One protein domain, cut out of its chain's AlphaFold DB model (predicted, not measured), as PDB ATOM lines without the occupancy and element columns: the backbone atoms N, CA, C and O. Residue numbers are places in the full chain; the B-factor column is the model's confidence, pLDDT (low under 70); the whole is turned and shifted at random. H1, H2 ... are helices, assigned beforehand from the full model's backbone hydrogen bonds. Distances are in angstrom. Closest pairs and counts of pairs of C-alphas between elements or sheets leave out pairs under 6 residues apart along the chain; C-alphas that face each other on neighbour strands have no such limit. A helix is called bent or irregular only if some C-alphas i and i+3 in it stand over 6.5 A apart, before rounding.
ATOM      1  N   ALA A   5     115.611 154.886 167.688       81.88
ATOM      2  CA  ALA A   5     115.675 156.025 168.602       81.88
ATOM      3  C   ALA A   5     116.487 155.736 169.879       81.88
ATOM      4  O   ALA A   5     117.260 156.586 170.323       81.88
ATOM      5  N   GLU A   6     116.357 154.539 170.459       87.25
ATOM      6  CA  GLU A   6     117.177 154.118 171.603       87.25
ATOM      7  C   GLU A   6     118.659 154.019 171.213       87.25
ATOM      8  O   GLU A   6     119.512 154.561 171.922       87.25
ATOM      9  N   ALA A   7     118.954 153.448 170.039       91.06
ATOM     10  CA  ALA A   7     120.313 153.371 169.506       91.06
ATOM     11  C   ALA A   7     120.907 154.764 169.243       91.06
ATOM     12  O   ALA A   7     122.066 155.018 169.583       91.06
ATOM     13  N   LEU A   8     120.110 155.695 168.704       92.00
ATOM     14  CA  LEU A   8     120.502 157.093 168.523       92.00
ATOM     15  C   LEU A   8     120.814 157.757 169.872       92.00
ATOM     16  O   LEU A   8     121.881 158.354 170.017       92.00
ATOM     17  N   ARG A   9     119.949 157.600 170.882       91.62
ATOM     18  CA  ARG A   9     120.171 158.135 172.240       91.62
ATOM     19  C   ARG A   9     121.437 157.559 172.880       91.62
ATOM     20  O   ARG A   9     122.221 158.280 173.496       91.62
ATOM     21  N   ALA A  10     121.674 156.260 172.728       94.00
ATOM     22  CA  ALA A  10     122.874 155.619 173.246       94.00
ATOM     23  C   ALA A  10     124.142 156.074 172.498       94.00
ATOM     24  O   ALA A  10     125.226 156.144 173.087       94.00
ATOM     25  N   TRP A  11     124.034 156.376 171.205       96.12
ATOM     26  CA  TRP A  11     125.140 156.879 170.397       96.12
ATOM     27  C   TRP A  11     125.491 158.335 170.727       96.12
ATOM     28  O   TRP A  11     126.671 158.645 170.881       96.12
ATOM     29  N   THR A  12     124.508 159.221 170.932       94.94
ATOM     30  CA  THR A  12     124.781 160.630 171.276       94.94
ATOM     31  C   THR A  12     125.482 160.774 172.627       94.94
ATOM     32  O   THR A  12     126.394 161.589 172.758       94.94
ATOM     33  N   ARG A  13     125.158 159.923 173.610       93.62
ATOM     34  CA  ARG A  13     125.906 159.851 174.879       93.62
ATOM     35  C   ARG A  13     127.376 159.484 174.671       93.62
ATOM     36  O   ARG A  13     128.251 160.151 175.216       93.62
ATOM     37  N   ARG A  14     127.657 158.489 173.818       94.38
ATOM     38  CA  ARG A  14     129.034 158.106 173.452       94.38
ATOM     39  C   ARG A  14     129.764 159.218 172.702       94.38
ATOM     40  O   ARG A  14     130.964 159.390 172.891       94.38
ATOM     41  N   PHE A  15     129.057 159.986 171.874       93.62
ATOM     42  CA  PHE A  15     129.630 161.166 171.231       93.62
ATOM     43  C   PHE A  15     130.072 162.214 172.266       93.62
ATOM     44  O   PHE A  15     131.164 162.765 172.134       93.62
ATOM     45  N   ILE A  16     129.284 162.456 173.320       92.38
ATOM     46  CA  ILE A  16     129.695 163.360 174.407       92.38
ATOM     47  C   ILE A  16     130.884 162.792 175.188       92.38
ATOM     48  O   ILE A  16     131.811 163.545 175.472       92.38
ATOM     49  N   ASP A  17     130.928 161.485 175.464       92.25
ATOM     50  CA  ASP A  17     132.104 160.849 176.086       92.25
ATOM     51  C   ASP A  17     133.374 161.068 175.247       92.25
ATOM     52  O   ASP A  17     134.419 161.473 175.764       92.25
ATOM     53  N   TYR A  18     133.265 160.867 173.930       91.75
ATOM     54  CA  TYR A  18     134.328 161.166 172.974       91.75
ATOM     55  C   TYR A  18     134.732 162.645 173.017       91.75
ATOM     56  O   TYR A  18     135.924 162.955 173.055       91.75
ATOM     57  N   ALA A  19     133.768 163.565 173.047       90.69
ATOM     58  CA  ALA A  19     134.044 164.995 173.085       90.69
ATOM     59  C   ALA A  19     134.744 165.428 174.384       90.69
ATOM     60  O   ALA A  19     135.682 166.225 174.331       90.69
ATOM     61  N   THR A  20     134.354 164.867 175.531       90.88
ATOM     62  CA  THR A  20     135.031 165.073 176.820       90.88
ATOM     63  C   THR A  20     136.477 164.579 176.769       90.88
ATOM     64  O   THR A  20     137.388 165.314 177.156       90.88
ATOM     65  N   ALA A  21     136.718 163.375 176.238       91.94
ATOM     66  CA  ALA A  21     138.073 162.852 176.067       91.94
ATOM     67  C   ALA A  21     138.908 163.737 175.124       91.94
ATOM     68  O   ALA A  21     140.035 164.112 175.453       91.94
ATOM     69  N   LYS A  22     138.327 164.148 173.989       90.06
ATOM     70  CA  LYS A  22     138.961 165.053 173.022       90.06
ATOM     71  C   LYS A  22     139.341 166.391 173.663       90.06
ATOM     72  O   LYS A  22     140.433 166.889 173.402       90.06
ATOM     73  N   LEU A  23     138.479 166.955 174.514       89.12
ATOM     74  CA  LEU A  23     138.756 168.195 175.243       89.12
ATOM     75  C   LEU A  23     139.930 168.028 176.218       89.12
ATOM     76  O   LEU A  23     140.810 168.885 176.259       89.12
ATOM     77  N   GLY A  24     139.986 166.912 176.950       88.44
ATOM     78  CA  GLY A  24     141.114 166.592 177.835       88.44
ATOM     79  C   GLY A  24     142.447 166.420 177.095       88.44
ATOM     80  O   GLY A  24     143.506 166.663 177.663       88.44
ATOM     81  N   MET A  25     142.401 166.052 175.811       93.00
ATOM     82  CA  MET A  25     143.572 165.879 174.944       93.00
ATOM     83  C   MET A  25     143.900 167.117 174.093       93.00
ATOM     84  O   MET A  25     144.764 167.029 173.220       93.00
ATOM     85  N   ALA A  26     143.231 168.256 174.301       90.94
ATOM     86  CA  ALA A  26     143.304 169.398 173.387       90.94
ATOM     87  C   ALA A  26     144.741 169.890 173.125       90.94
ATOM     88  O   ALA A  26     145.092 170.130 171.971       90.94
ATOM     89  N   GLU A  27     145.586 169.985 174.156       92.75
ATOM     90  CA  GLU A  27     146.992 170.400 174.002       92.75
ATOM     91  C   GLU A  27     147.809 169.393 173.182       92.75
ATOM     92  O   GLU A  27     148.521 169.772 172.251       92.75
ATOM     93  N   ALA A  28     147.669 168.097 173.473       93.81
ATOM     94  CA  ALA A  28     148.371 167.040 172.749       93.81
ATOM     95  C   ALA A  28     147.939 166.985 171.277       93.81
ATOM     96  O   ALA A  28     148.772 166.912 170.375       93.81
ATOM     97  N   LEU A  29     146.633 167.077 171.018       92.69
ATOM     98  CA  LEU A  29     146.091 167.115 169.664       92.69
ATOM     99  C   LEU A  29     146.517 168.382 168.913       92.69
ATOM    100  O   LEU A  29     146.755 168.325 167.708       92.69
ATOM    101  N   ARG A  30     146.657 169.519 169.608       92.06
ATOM    102  CA  ARG A  30     147.184 170.749 169.014       92.06
ATOM    103  C   ARG A  30     148.627 170.570 168.545       92.06
ATOM    104  O   ARG A  30     148.923 170.934 167.414       92.06
ATOM    105  N   ALA A  31     149.476 169.929 169.346       94.50
ATOM    106  CA  ALA A  31     150.854 169.628 168.959       94.50
ATOM    107  C   ALA A  31     150.947 168.717 167.715       94.50
ATOM    108  O   ALA A  31     151.836 168.897 166.886       94.50
ATOM    109  N   VAL A  32     150.015 167.769 167.548       93.31
ATOM    110  CA  VAL A  32     149.925 166.924 166.337       93.31
ATOM    111  C   VAL A  32     149.527 167.739 165.102       93.31
ATOM    112  O   VAL A  32     150.065 167.525 164.019       93.31
ATOM    113  N   VAL A  33     148.610 168.696 165.254       92.69
ATOM    114  CA  VAL A  33     148.245 169.611 164.159       92.69
ATOM    115  C   VAL A  33     149.426 170.492 163.769       92.69
ATOM    116  O   VAL A  33     149.716 170.643 162.583       92.69
ATOM    117  N   ASP A  34     150.139 171.030 164.757       93.62
ATOM    118  CA  ASP A  34     151.294 171.898 164.530       93.62
ATOM    119  C   ASP A  34     152.476 171.138 163.887       93.62
ATOM    120  O   ASP A  34     153.308 171.750 163.218       93.62
ATOM    121  N   SER A  35     152.524 169.801 163.998       93.94
ATOM    122  CA  SER A  35     153.478 168.948 163.268       93.94
ATOM    123  C   SER A  35     153.064 168.635 161.821       93.94
ATOM    124  O   SER A  35     153.784 167.933 161.109       93.94
ATOM    125  N   GLY A  36     151.928 169.171 161.360       91.50
ATOM    126  CA  GLY A  36     151.433 169.047 159.986       91.50
ATOM    127  C   GLY A  36     150.508 167.853 159.740       91.50
ATOM    128  O   GLY A  36     150.140 167.595 158.596       91.50
ATOM    129  N   THR A  37     150.109 167.125 160.787       90.75
ATOM    130  CA  THR A  37     149.185 165.986 160.673       90.75
ATOM    131  C   THR A  37     147.764 166.416 161.028       90.75
ATOM    132  O   THR A  37     147.558 167.106 162.020       90.75
ATOM    133  N   ASN A  38     146.754 165.988 160.263       87.56
ATOM    134  CA  ASN A  38     145.350 166.190 160.632       87.56
ATOM    135  C   ASN A  38     144.805 164.947 161.365       87.56
ATOM    136  O   ASN A  38     144.428 163.988 160.695       87.56
ATOM    137  N   PRO A  39     144.704 164.943 162.709       84.56
ATOM    138  CA  PRO A  39     144.204 163.787 163.453       84.56
ATOM    139  C   PRO A  39     142.677 163.603 163.361       84.56
ATOM    140  O   PRO A  39     142.146 162.682 163.974       84.56
ATOM    141  N   TYR A  40     141.954 164.482 162.655       84.25
ATOM    142  CA  TYR A  40     140.492 164.553 162.720       84.25
ATOM    143  C   TYR A  40     139.757 164.103 161.456       84.25
ATOM    144  O   TYR A  40     138.564 163.824 161.566       84.25
ATOM    145  N   ALA A  41     140.415 164.067 160.291       79.19
ATOM    146  CA  ALA A  41     139.748 163.896 158.991       79.19
ATOM    147  C   ALA A  41     138.803 162.684 158.974       79.19
ATOM    148  O   ALA A  41     137.588 162.852 158.875       79.19
ATOM    149  N   ASP A  42     139.348 161.494 159.213       85.38
ATOM    150  CA  ASP A  42     138.578 160.248 159.185       85.38
ATOM    151  C   ASP A  42     137.512 160.219 160.287       85.38
ATOM    152  O   ASP A  42     136.378 159.798 160.070       85.38
ATOM    153  N   SER A  43     137.842 160.727 161.480       86.69
ATOM    154  CA  SER A  43     136.899 160.739 162.604       86.69
ATOM    155  C   SER A  43     135.662 161.592 162.321       86.69
ATOM    156  O   SER A  43     134.564 161.213 162.717       86.69
ATOM    157  N   HIS A  44     135.814 162.719 161.620       87.69
ATOM    158  CA  HIS A  44     134.690 163.579 161.272       87.69
ATOM    159  C   HIS A  44     133.730 162.867 160.314       87.69
ATOM    160  O   HIS A  44     132.532 162.799 160.592       87.69
ATOM    161  N   GLU A  45     134.259 162.268 159.244       89.88
ATOM    162  CA  GLU A  45     133.460 161.525 158.265       89.88
ATOM    163  C   GLU A  45     132.771 160.310 158.897       89.88
ATOM    164  O   GLU A  45     131.575 160.098 158.697       89.88
ATOM    165  N   MET A  46     133.488 159.552 159.733       92.06
ATOM    166  CA  MET A  46     132.928 158.395 160.437       92.06
ATOM    167  C   MET A  46     131.795 158.781 161.392       92.06
ATOM    168  O   MET A  46     130.776 158.090 161.448       92.06
ATOM    169  N   ILE A  47     131.947 159.880 162.141       93.06
ATOM    170  CA  ILE A  47     130.902 160.362 163.055       93.06
ATOM    171  C   ILE A  47     129.670 160.811 162.262       93.06
ATOM    172  O   ILE A  47     128.549 160.460 162.632       93.06
ATOM    173  N   GLN A  48     129.866 161.545 161.166       92.94
ATOM    174  CA  GLN A  48     128.765 162.034 160.338       92.94
ATOM    175  C   GLN A  48     128.009 160.878 159.661       92.94
ATOM    176  O   GLN A  48     126.777 160.860 159.669       92.94
ATOM    177  N   ALA A  49     128.727 159.872 159.152       94.62
ATOM    178  CA  ALA A  49     128.135 158.677 158.554       94.62
ATOM    179  C   ALA A  49     127.334 157.849 159.574       94.62
ATOM    180  O   ALA A  49     126.218 157.417 159.282       94.62
ATOM    181  N   ALA A  50     127.873 157.661 160.785       95.31
ATOM    182  CA  ALA A  50     127.174 156.950 161.852       95.31
ATOM    183  C   ALA A  50     125.880 157.670 162.263       95.31
ATOM    184  O   ALA A  50     124.835 157.031 162.389       95.31
ATOM    185  N   LEU A  51     125.935 158.997 162.413       95.50
ATOM    186  CA  LEU A  51     124.764 159.804 162.742       95.50
ATOM    187  C   LEU A  51     123.697 159.735 161.645       95.50
ATOM    188  O   LEU A  51     122.529 159.513 161.962       95.50
ATOM    189  N   SER A  52     124.094 159.856 160.372       96.00
ATOM    190  CA  SER A  52     123.173 159.718 159.236       96.00
ATOM    191  C   SER A  52     122.463 158.371 159.274       96.00
ATOM    192  O   SER A  52     121.240 158.327 159.290       96.00
ATOM    193  N   SER A  53     123.215 157.273 159.401       95.81
ATOM    194  CA  SER A  53     122.634 155.928 159.411       95.81
ATOM    195  C   SER A  53     121.633 155.718 160.551       95.81
ATOM    196  O   SER A  53     120.624 155.038 160.354       95.81
ATOM    197  N   LEU A  54     121.902 156.261 161.741       95.56
ATOM    198  CA  LEU A  54     121.002 156.145 162.892       95.56
ATOM    199  C   LEU A  54     119.734 156.982 162.711       95.56
ATOM    200  O   LEU A  54     118.638 156.513 163.028       95.56
ATOM    201  N   MET A  55     119.870 158.202 162.188       95.62
ATOM    202  CA  MET A  55     118.731 159.075 161.908       95.62
ATOM    203  C   MET A  55     117.855 158.512 160.789       95.62
ATOM    204  O   MET A  55     116.643 158.441 160.966       95.62
ATOM    205  N   ASP A  56     118.448 158.018 159.702       93.81
ATOM    206  CA  ASP A  56     117.721 157.421 158.577       93.81
ATOM    207  C   ASP A  56     116.900 156.204 159.029       93.81
ATOM    208  O   ASP A  56     115.708 156.101 158.730       93.81
ATOM    209  N   ALA A  57     117.504 155.310 159.819       92.94
ATOM    210  CA  ALA A  57     116.810 154.149 160.373       92.94
ATOM    211  C   ALA A  57     115.662 154.550 161.318       92.94
ATOM    212  O   ALA A  57     114.582 153.958 161.277       92.94
ATOM    213  N   SER A  58     115.877 155.570 162.152       92.75
ATOM    214  CA  SER A  58     114.876 156.064 163.107       92.75
ATOM    215  C   SER A  58     113.714 156.783 162.412       92.75
ATOM    216  O   SER A  58     112.556 156.611 162.794       92.75
ATOM    217  N   ALA A  59     113.999 157.565 161.370       92.94
ATOM    218  CA  ALA A  59     112.988 158.250 160.572       92.94
ATOM    219  C   ALA A  59     112.167 157.252 159.743       92.94
ATOM    220  O   ALA A  59     110.941 157.348 159.705       92.94
ATOM    221  N   ALA A  60     112.811 156.239 159.151       90.94
ATOM    222  CA  ALA A  60     112.127 155.161 158.435       90.94
ATOM    223  C   ALA A  60     111.202 154.335 159.349       90.94
ATOM    224  O   ALA A  60     110.153 153.868 158.910       90.94
ATOM    225  N   ALA A  61     111.567 154.186 160.626       90.69
ATOM    226  CA  ALA A  61     110.729 153.562 161.647       90.69
ATOM    227  C   ALA A  61     109.625 154.489 162.195       90.69
ATOM    228  O   ALA A  61     108.804 154.046 162.997       90.69
ATOM    229  N   GLY A  62     109.602 155.766 161.793       90.62
ATOM    230  CA  GLY A  62     108.640 156.761 162.268       90.62
ATOM    231  C   GLY A  62     108.826 157.165 163.732       90.62
ATOM    232  O   GLY A  62     107.918 157.755 164.308       90.62
ATOM    233  N   THR A  63     109.969 156.848 164.349       91.44
ATOM    234  CA  THR A  63     110.236 157.165 165.762       91.44
ATOM    235  C   THR A  63     110.756 158.587 165.960       91.44
ATOM    236  O   THR A  63     110.671 159.127 167.058       91.44
ATOM    237  N   ILE A  64     111.301 159.195 164.900       92.69
ATOM    238  CA  ILE A  64     111.724 160.598 164.880       92.69
ATOM    239  C   ILE A  64     111.146 161.325 163.662       92.69
ATOM    240  O   ILE A  64     110.782 160.701 162.664       92.69
ATOM    241  N   ARG A  65     111.097 162.656 163.731       92.44
ATOM    242  CA  ARG A  65     110.821 163.542 162.593       92.44
ATOM    243  C   ARG A  65     111.898 163.419 161.502       92.44
ATOM    244  O   ARG A  65     113.061 163.165 161.801       92.44
ATOM    245  N   SER A  66     111.518 163.632 160.243       92.88
ATOM    246  CA  SER A  66     112.392 163.464 159.066       92.88
ATOM    247  C   SER A  66     112.859 164.775 158.421       92.88
ATOM    248  O   SER A  66     113.553 164.754 157.408       92.88
ATOM    249  N   ASP A  67     112.485 165.924 158.981       93.38
ATOM    250  CA  ASP A  67     112.794 167.260 158.457       93.38
ATOM    251  C   ASP A  67     114.050 167.897 159.081       93.38
ATOM    252  O   ASP A  67     114.370 169.043 158.775       93.38
ATOM    253  N   ILE A  68     114.777 167.163 159.930       95.00
ATOM    254  CA  ILE A  68     116.065 167.586 160.496       95.00
ATOM    255  C   ILE A  68     117.197 166.832 159.807       95.00
ATOM    256  O   ILE A  68     117.189 165.601 159.749       95.00
ATOM    257  N   SER A  69     118.195 167.565 159.309       94.31
ATOM    258  CA  SER A  69     119.342 166.952 158.642       94.31
ATOM    259  C   SER A  69     120.353 166.374 159.649       94.31
ATOM    260  O   SER A  69     120.542 166.940 160.734       94.31
ATOM    261  N   PRO A  70     121.090 165.302 159.295       93.81
ATOM    262  CA  PRO A  70     122.197 164.807 160.118       93.81
ATOM    263  C   PRO A  70     123.286 165.855 160.382       93.81
ATOM    264  O   PRO A  70     123.920 165.839 161.434       93.81
ATOM    265  N   THR A  71     123.487 166.795 159.457       94.06
ATOM    266  CA  THR A  71     124.449 167.896 159.611       94.06
ATOM    267  C   THR A  71     124.026 168.877 160.704       94.06
ATOM    268  O   THR A  71     124.855 169.258 161.530       94.06
ATOM    269  N   ASP A  72     122.742 169.240 160.764       95.81
ATOM    270  CA  ASP A  72     122.213 170.119 161.819       95.81
ATOM    271  C   ASP A  72     122.262 169.431 163.186       95.81
ATOM    272  O   ASP A  72     122.615 170.042 164.201       95.81
ATOM    273  N   MET A  73     121.976 168.127 163.213       95.56
ATOM    274  CA  MET A  73     122.095 167.330 164.428       95.56
ATOM    275  C   MET A  73     123.554 167.239 164.899       95.56
ATOM    276  O   MET A  73     123.835 167.435 166.081       95.56
ATOM    277  N   PHE A  74     124.508 167.034 163.985       95.25
ATOM    278  CA  PHE A  74     125.935 167.057 164.316       95.25
ATOM    279  C   PHE A  74     126.367 168.415 164.887       95.25
ATOM    280  O   PHE A  74     127.042 168.462 165.916       95.25
ATOM    281  N   ALA A  75     125.946 169.521 164.265       95.38
ATOM    282  CA  ALA A  75     126.239 170.868 164.751       95.38
ATOM    283  C   ALA A  75     125.662 171.112 166.156       95.38
ATOM    284  O   ALA A  75     126.332 171.697 167.009       95.38
ATOM    285  N   THR A  76     124.458 170.603 166.424       96.50
ATOM    286  CA  THR A  76     123.820 170.675 167.746       96.50
ATOM    287  C   THR A  76     124.637 169.927 168.799       96.50
ATOM    288  O   THR A  76     124.971 170.489 169.843       96.50
ATOM    289  N   LEU A  77     125.044 168.690 168.503       95.75
ATOM    290  CA  LEU A  77     125.891 167.888 169.391       95.75
ATOM    291  C   LEU A  77     127.256 168.546 169.634       95.75
ATOM    292  O   LEU A  77     127.746 168.562 170.765       95.75
ATOM    293  N   ALA A  78     127.855 169.132 168.595       93.50
ATOM    294  CA  ALA A  78     129.093 169.894 168.716       93.50
ATOM    295  C   ALA A  78     128.920 171.123 169.626       93.50
ATOM    296  O   ALA A  78     129.786 171.392 170.455       93.50
ATOM    297  N   GLY A  79     127.790 171.829 169.526       95.75
ATOM    298  CA  GLY A  79     127.440 172.929 170.426       95.75
ATOM    299  C   GLY A  79     127.365 172.488 171.889       95.75
ATOM    300  O   GLY A  79     128.011 173.097 172.739       95.75
ATOM    301  N   ILE A  80     126.660 171.386 172.171       96.12
ATOM    302  CA  ILE A  80     126.560 170.808 173.524       96.12
ATOM    303  C   ILE A  80     127.948 170.447 174.065       96.12
ATOM    304  O   ILE A  80     128.284 170.772 175.204       96.12
ATOM    305  N   ALA A  81     128.784 169.812 173.243       93.25
ATOM    306  CA  ALA A  81     130.156 169.496 173.617       93.25
ATOM    307  C   ALA A  81     130.970 170.761 173.947       93.25
ATOM    308  O   ALA A  81     131.647 170.810 174.972       93.25
ATOM    309  N   LEU A  82     130.883 171.810 173.126       93.00
ATOM    310  CA  LEU A  82     131.610 173.061 173.361       93.00
ATOM    311  C   LEU A  82     131.203 173.752 174.669       93.00
ATOM    312  O   LEU A  82     132.051 174.359 175.322       93.00
ATOM    313  N   THR A  83     129.932 173.663 175.066       94.94
ATOM    314  CA  THR A  83     129.431 174.322 176.282       94.94
ATOM    315  C   THR A  83     129.551 173.471 177.540       94.94
ATOM    316  O   THR A  83     129.575 174.029 178.640       94.94
ATOM    317  N   SER A  84     129.588 172.141 177.394       94.56
ATOM    318  CA  SER A  84     129.296 171.217 178.498       94.56
ATOM    319  C   SER A  84     130.150 169.938 178.519       94.56
ATOM    320  O   SER A  84     129.820 169.010 179.250       94.56
ATOM    321  N   ALA A  85     131.254 169.855 177.764       86.81
ATOM    322  CA  ALA A  85     132.118 168.663 177.757       86.81
ATOM    323  C   ALA A  85     133.021 168.505 178.995       86.81
ATOM    324  O   ALA A  85     133.700 167.482 179.107       86.81
ATOM    325  N   LYS A  86     133.069 169.472 179.923       89.62
ATOM    326  CA  LYS A  86     133.850 169.315 181.162       89.62
ATOM    327  C   LYS A  86     133.175 168.318 182.118       89.62
ATOM    328  O   LYS A  86     131.944 168.291 182.165       89.62
ATOM    329  N   PRO A  87     133.935 167.546 182.921       87.19
ATOM    330  CA  PRO A  87     133.361 166.559 183.840       87.19
ATOM    331  C   PRO A  87     132.295 167.134 184.783       87.19
ATOM    332  O   PRO A  87     131.258 166.512 184.998       87.19
ATOM    333  N   GLU A  88     132.498 168.354 185.285       92.12
ATOM    334  CA  GLU A  88     131.580 169.021 186.220       92.12
ATOM    335  C   GLU A  88     130.266 169.452 185.547       92.12
ATOM    336  O   GLU A  88     129.280 169.748 186.216       92.12
ATOM    337  N   GLN A  89     130.243 169.490 184.213       94.75
ATOM    338  CA  GLN A  89     129.091 169.873 183.399       94.75
ATOM    339  C   GLN A  89     128.355 168.655 182.826       94.75
ATOM    340  O   GLN A  89     127.410 168.829 182.054       94.75
ATOM    341  N   ARG A  90     128.730 167.424 183.215       89.75
ATOM    342  CA  ARG A  90     128.158 166.203 182.632       89.75
ATOM    343  C   ARG A  90     126.638 166.149 182.739       89.75
ATOM    344  O   ARG A  90     125.966 165.833 181.764       89.75
ATOM    345  N   GLU A  91     126.082 166.511 183.890       93.75
ATOM    346  CA  GLU A  91     124.627 166.527 184.059       93.75
ATOM    347  C   GLU A  91     123.936 167.557 183.154       93.75
ATOM    348  O   GLU A  91     122.813 167.338 182.707       93.75
ATOM    349  N   GLN A  92     124.589 168.690 182.872       96.12
ATOM    350  CA  GLN A  92     124.069 169.668 181.917       96.12
ATOM    351  C   GLN A  92     124.089 169.099 180.497       96.12
ATOM    352  O   GLN A  92     123.101 169.262 179.785       96.12
ATOM    353  N   ALA A  93     125.168 168.419 180.104       95.06
ATOM    354  CA  ALA A  93     125.261 167.775 178.798       95.06
ATOM    355  C   ALA A  93     124.155 166.725 178.602       95.06
ATOM    356  O   ALA A  93     123.498 166.743 177.567       95.06
ATOM    357  N   GLU A  94     123.885 165.880 179.606       93.56
ATOM    358  CA  GLU A  94     122.786 164.902 179.550       93.56
ATOM    359  C   GLU A  94     121.422 165.586 179.385       93.56
ATOM    360  O   GLU A  94     120.661 165.218 178.497       93.56
ATOM    361  N   ARG A  95     121.130 166.649 180.151       96.31
ATOM    362  CA  ARG A  95     119.860 167.387 180.003       96.31
ATOM    363  C   ARG A  95     119.705 168.054 178.635       96.31
ATOM    364  O   ARG A  95     118.598 168.107 178.112       96.31
ATOM    365  N   LEU A  96     120.787 168.586 178.062       97.19
ATOM    366  CA  LEU A  96     120.766 169.186 176.722       97.19
ATOM    367  C   LEU A  96     120.603 168.128 175.624       97.19
ATOM    368  O   LEU A  96     119.902 168.375 174.643       97.19
ATOM    369  N   LEU A  97     121.223 166.957 175.793       95.25
ATOM    370  CA  LEU A  97     121.010 165.811 174.913       95.25
ATOM    371  C   LEU A  97     119.558 165.343 174.967       95.25
ATOM    372  O   LEU A  97     118.948 165.197 173.913       95.25
ATOM    373  N   ASP A  98     119.012 165.143 176.167       94.25
ATOM    374  CA  ASP A  98     117.628 164.714 176.348       94.25
ATOM    375  C   ASP A  98     116.674 165.729 175.699       94.25
ATOM    376  O   ASP A  98     115.901 165.347 174.829       94.25
ATOM    377  N   LEU A  99     116.839 167.031 175.971       95.75
ATOM    378  CA  LEU A  99     116.059 168.097 175.323       95.75
ATOM    379  C   LEU A  99     116.132 168.046 173.787       95.75
ATOM    380  O   LEU A  99     115.132 168.260 173.103       95.75
ATOM    381  N   THR A 100     117.320 167.792 173.238       95.25
ATOM    382  CA  THR A 100     117.520 167.720 171.785       95.25
ATOM    383  C   THR A 100     116.818 166.501 171.193       95.25
ATOM    384  O   THR A 100     116.159 166.615 170.163       95.25
ATOM    385  N   LEU A 101     116.949 165.341 171.839       93.19
ATOM    386  CA  LEU A 101     116.344 164.088 171.392       93.19
ATOM    387  C   LEU A 101     114.820 164.122 171.505       93.19
ATOM    388  O   LEU A 101     114.146 163.672 170.585       93.19
ATOM    389  N   ASP A 102     114.286 164.720 172.565       92.81
ATOM    390  CA  ASP A 102     112.847 164.919 172.737       92.81
ATOM    391  C   ASP A 102     112.291 165.828 171.619       92.81
ATOM    392  O   ASP A 102     111.200 165.606 171.101       92.81
ATOM    393  N   GLY A 103     113.076 166.810 171.151       92.31
ATOM    394  CA  GLY A 103     112.737 167.639 169.985       92.31
ATOM    395  C   GLY A 103     112.766 166.909 168.630       92.31
ATOM    396  O   GLY A 103     112.239 167.436 167.639       92.31
ATOM    397  N   LEU A 104     113.375 165.718 168.574       92.25
ATOM    398  CA  LEU A 104     113.362 164.836 167.405       92.25
ATOM    399  C   LEU A 104     112.191 163.859 167.420       92.25
ATOM    400  O   LEU A 104     111.876 163.325 166.357       92.25
TER     401      LEU A 104
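What this domain is: This is residues 5 to 104 of the 114 residues of an uncharacterized protein of Streptomyces albulus (UniProt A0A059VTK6). Two long helices, H1 and H3, run opposite ways as a narrow V, touching near the start of H1 and spreading toward the other end, where the short helix H2 lies. H4 crosses one side of this V from H3 to H1, and H5 folds back from H4 along H1, on the side of H1 away from H3. Residues 31 to 36, of which 31 to 34 belong to H2, stick out at the spread end. The printed part has 100 residues with five named helices, H1 to H5 in chain order, and no named strand; the class is all helix. It is compact by its radius of gyration of the C-alphas, 14.5 A, yet elongated in outline, with spans of 46 by 29 by 18 A.

How they stand to each other: H1, residues 5 to 24, is a hub together with H4, residues 70 to 84, each touching three other helices. H1 touches H3, residues 41 to 60, with residues 5 to 8 alone, at a shallow tilt of 19 degrees, opposite ways; their closest C-alphas, those of Ala 5 and Ser 58, are 5.6 A apart. H2, residues 26 to 34, meets H1 only through their link and is apart from H3. H4 touches H3 with residues 70 to 74 alone, at a steep tilt of 63 degrees; the closest C-alphas, those of Ser 52 and Pro 70, are 5.3 A apart. H4 touches H1 with residues 77 to 81 alone, at a steep tilt of 47 degrees; the closest C-alphas, those of Ala 19 and Ala 81, are 6.0 A apart. H4 forms a helical hairpin with H5, residues 87 to 102, at 29 degrees; the C-alphas of Ser 84 and Ala 93 come closest, at 5.3 A. H5 also touches H1 at a shallow tilt of 29 degrees, opposite ways, closest at the C-alphas of Arg 9 and Leu 101, 7.1 A apart. H3 and H5 are apart. Every O i to N i+4 pair is within hydrogen-bond range in H1, H2, H3 and H4, and 10 of 12 are in H5.

Where its parts are: H1 begins at C-alpha 5, (115.675, 156.025, 168.602), and is 29.1 A long. H2 is 12.2 A long. H3 begins at C-alpha 41, (139.748, 163.896, 158.991), and is 29.0 A long. H4 is 20.7 A long. H5, 23.4 A long, ends at C-alpha 102, (112.847, 164.919, 172.737); it is irregular, with C-alphas 88 and 91 7.7 A apart.

The domain as a whole: The two C-alphas farthest apart, those of Ser 35 and Gly 62, are 46.5 A apart. The links H1 to H2 and H4 to H5 are tight, H2 to H3 and H3 to H4 are short, and no link is long. The printed part has no cut, its mean pLDDT is 92.5, and no printed residue is under 70.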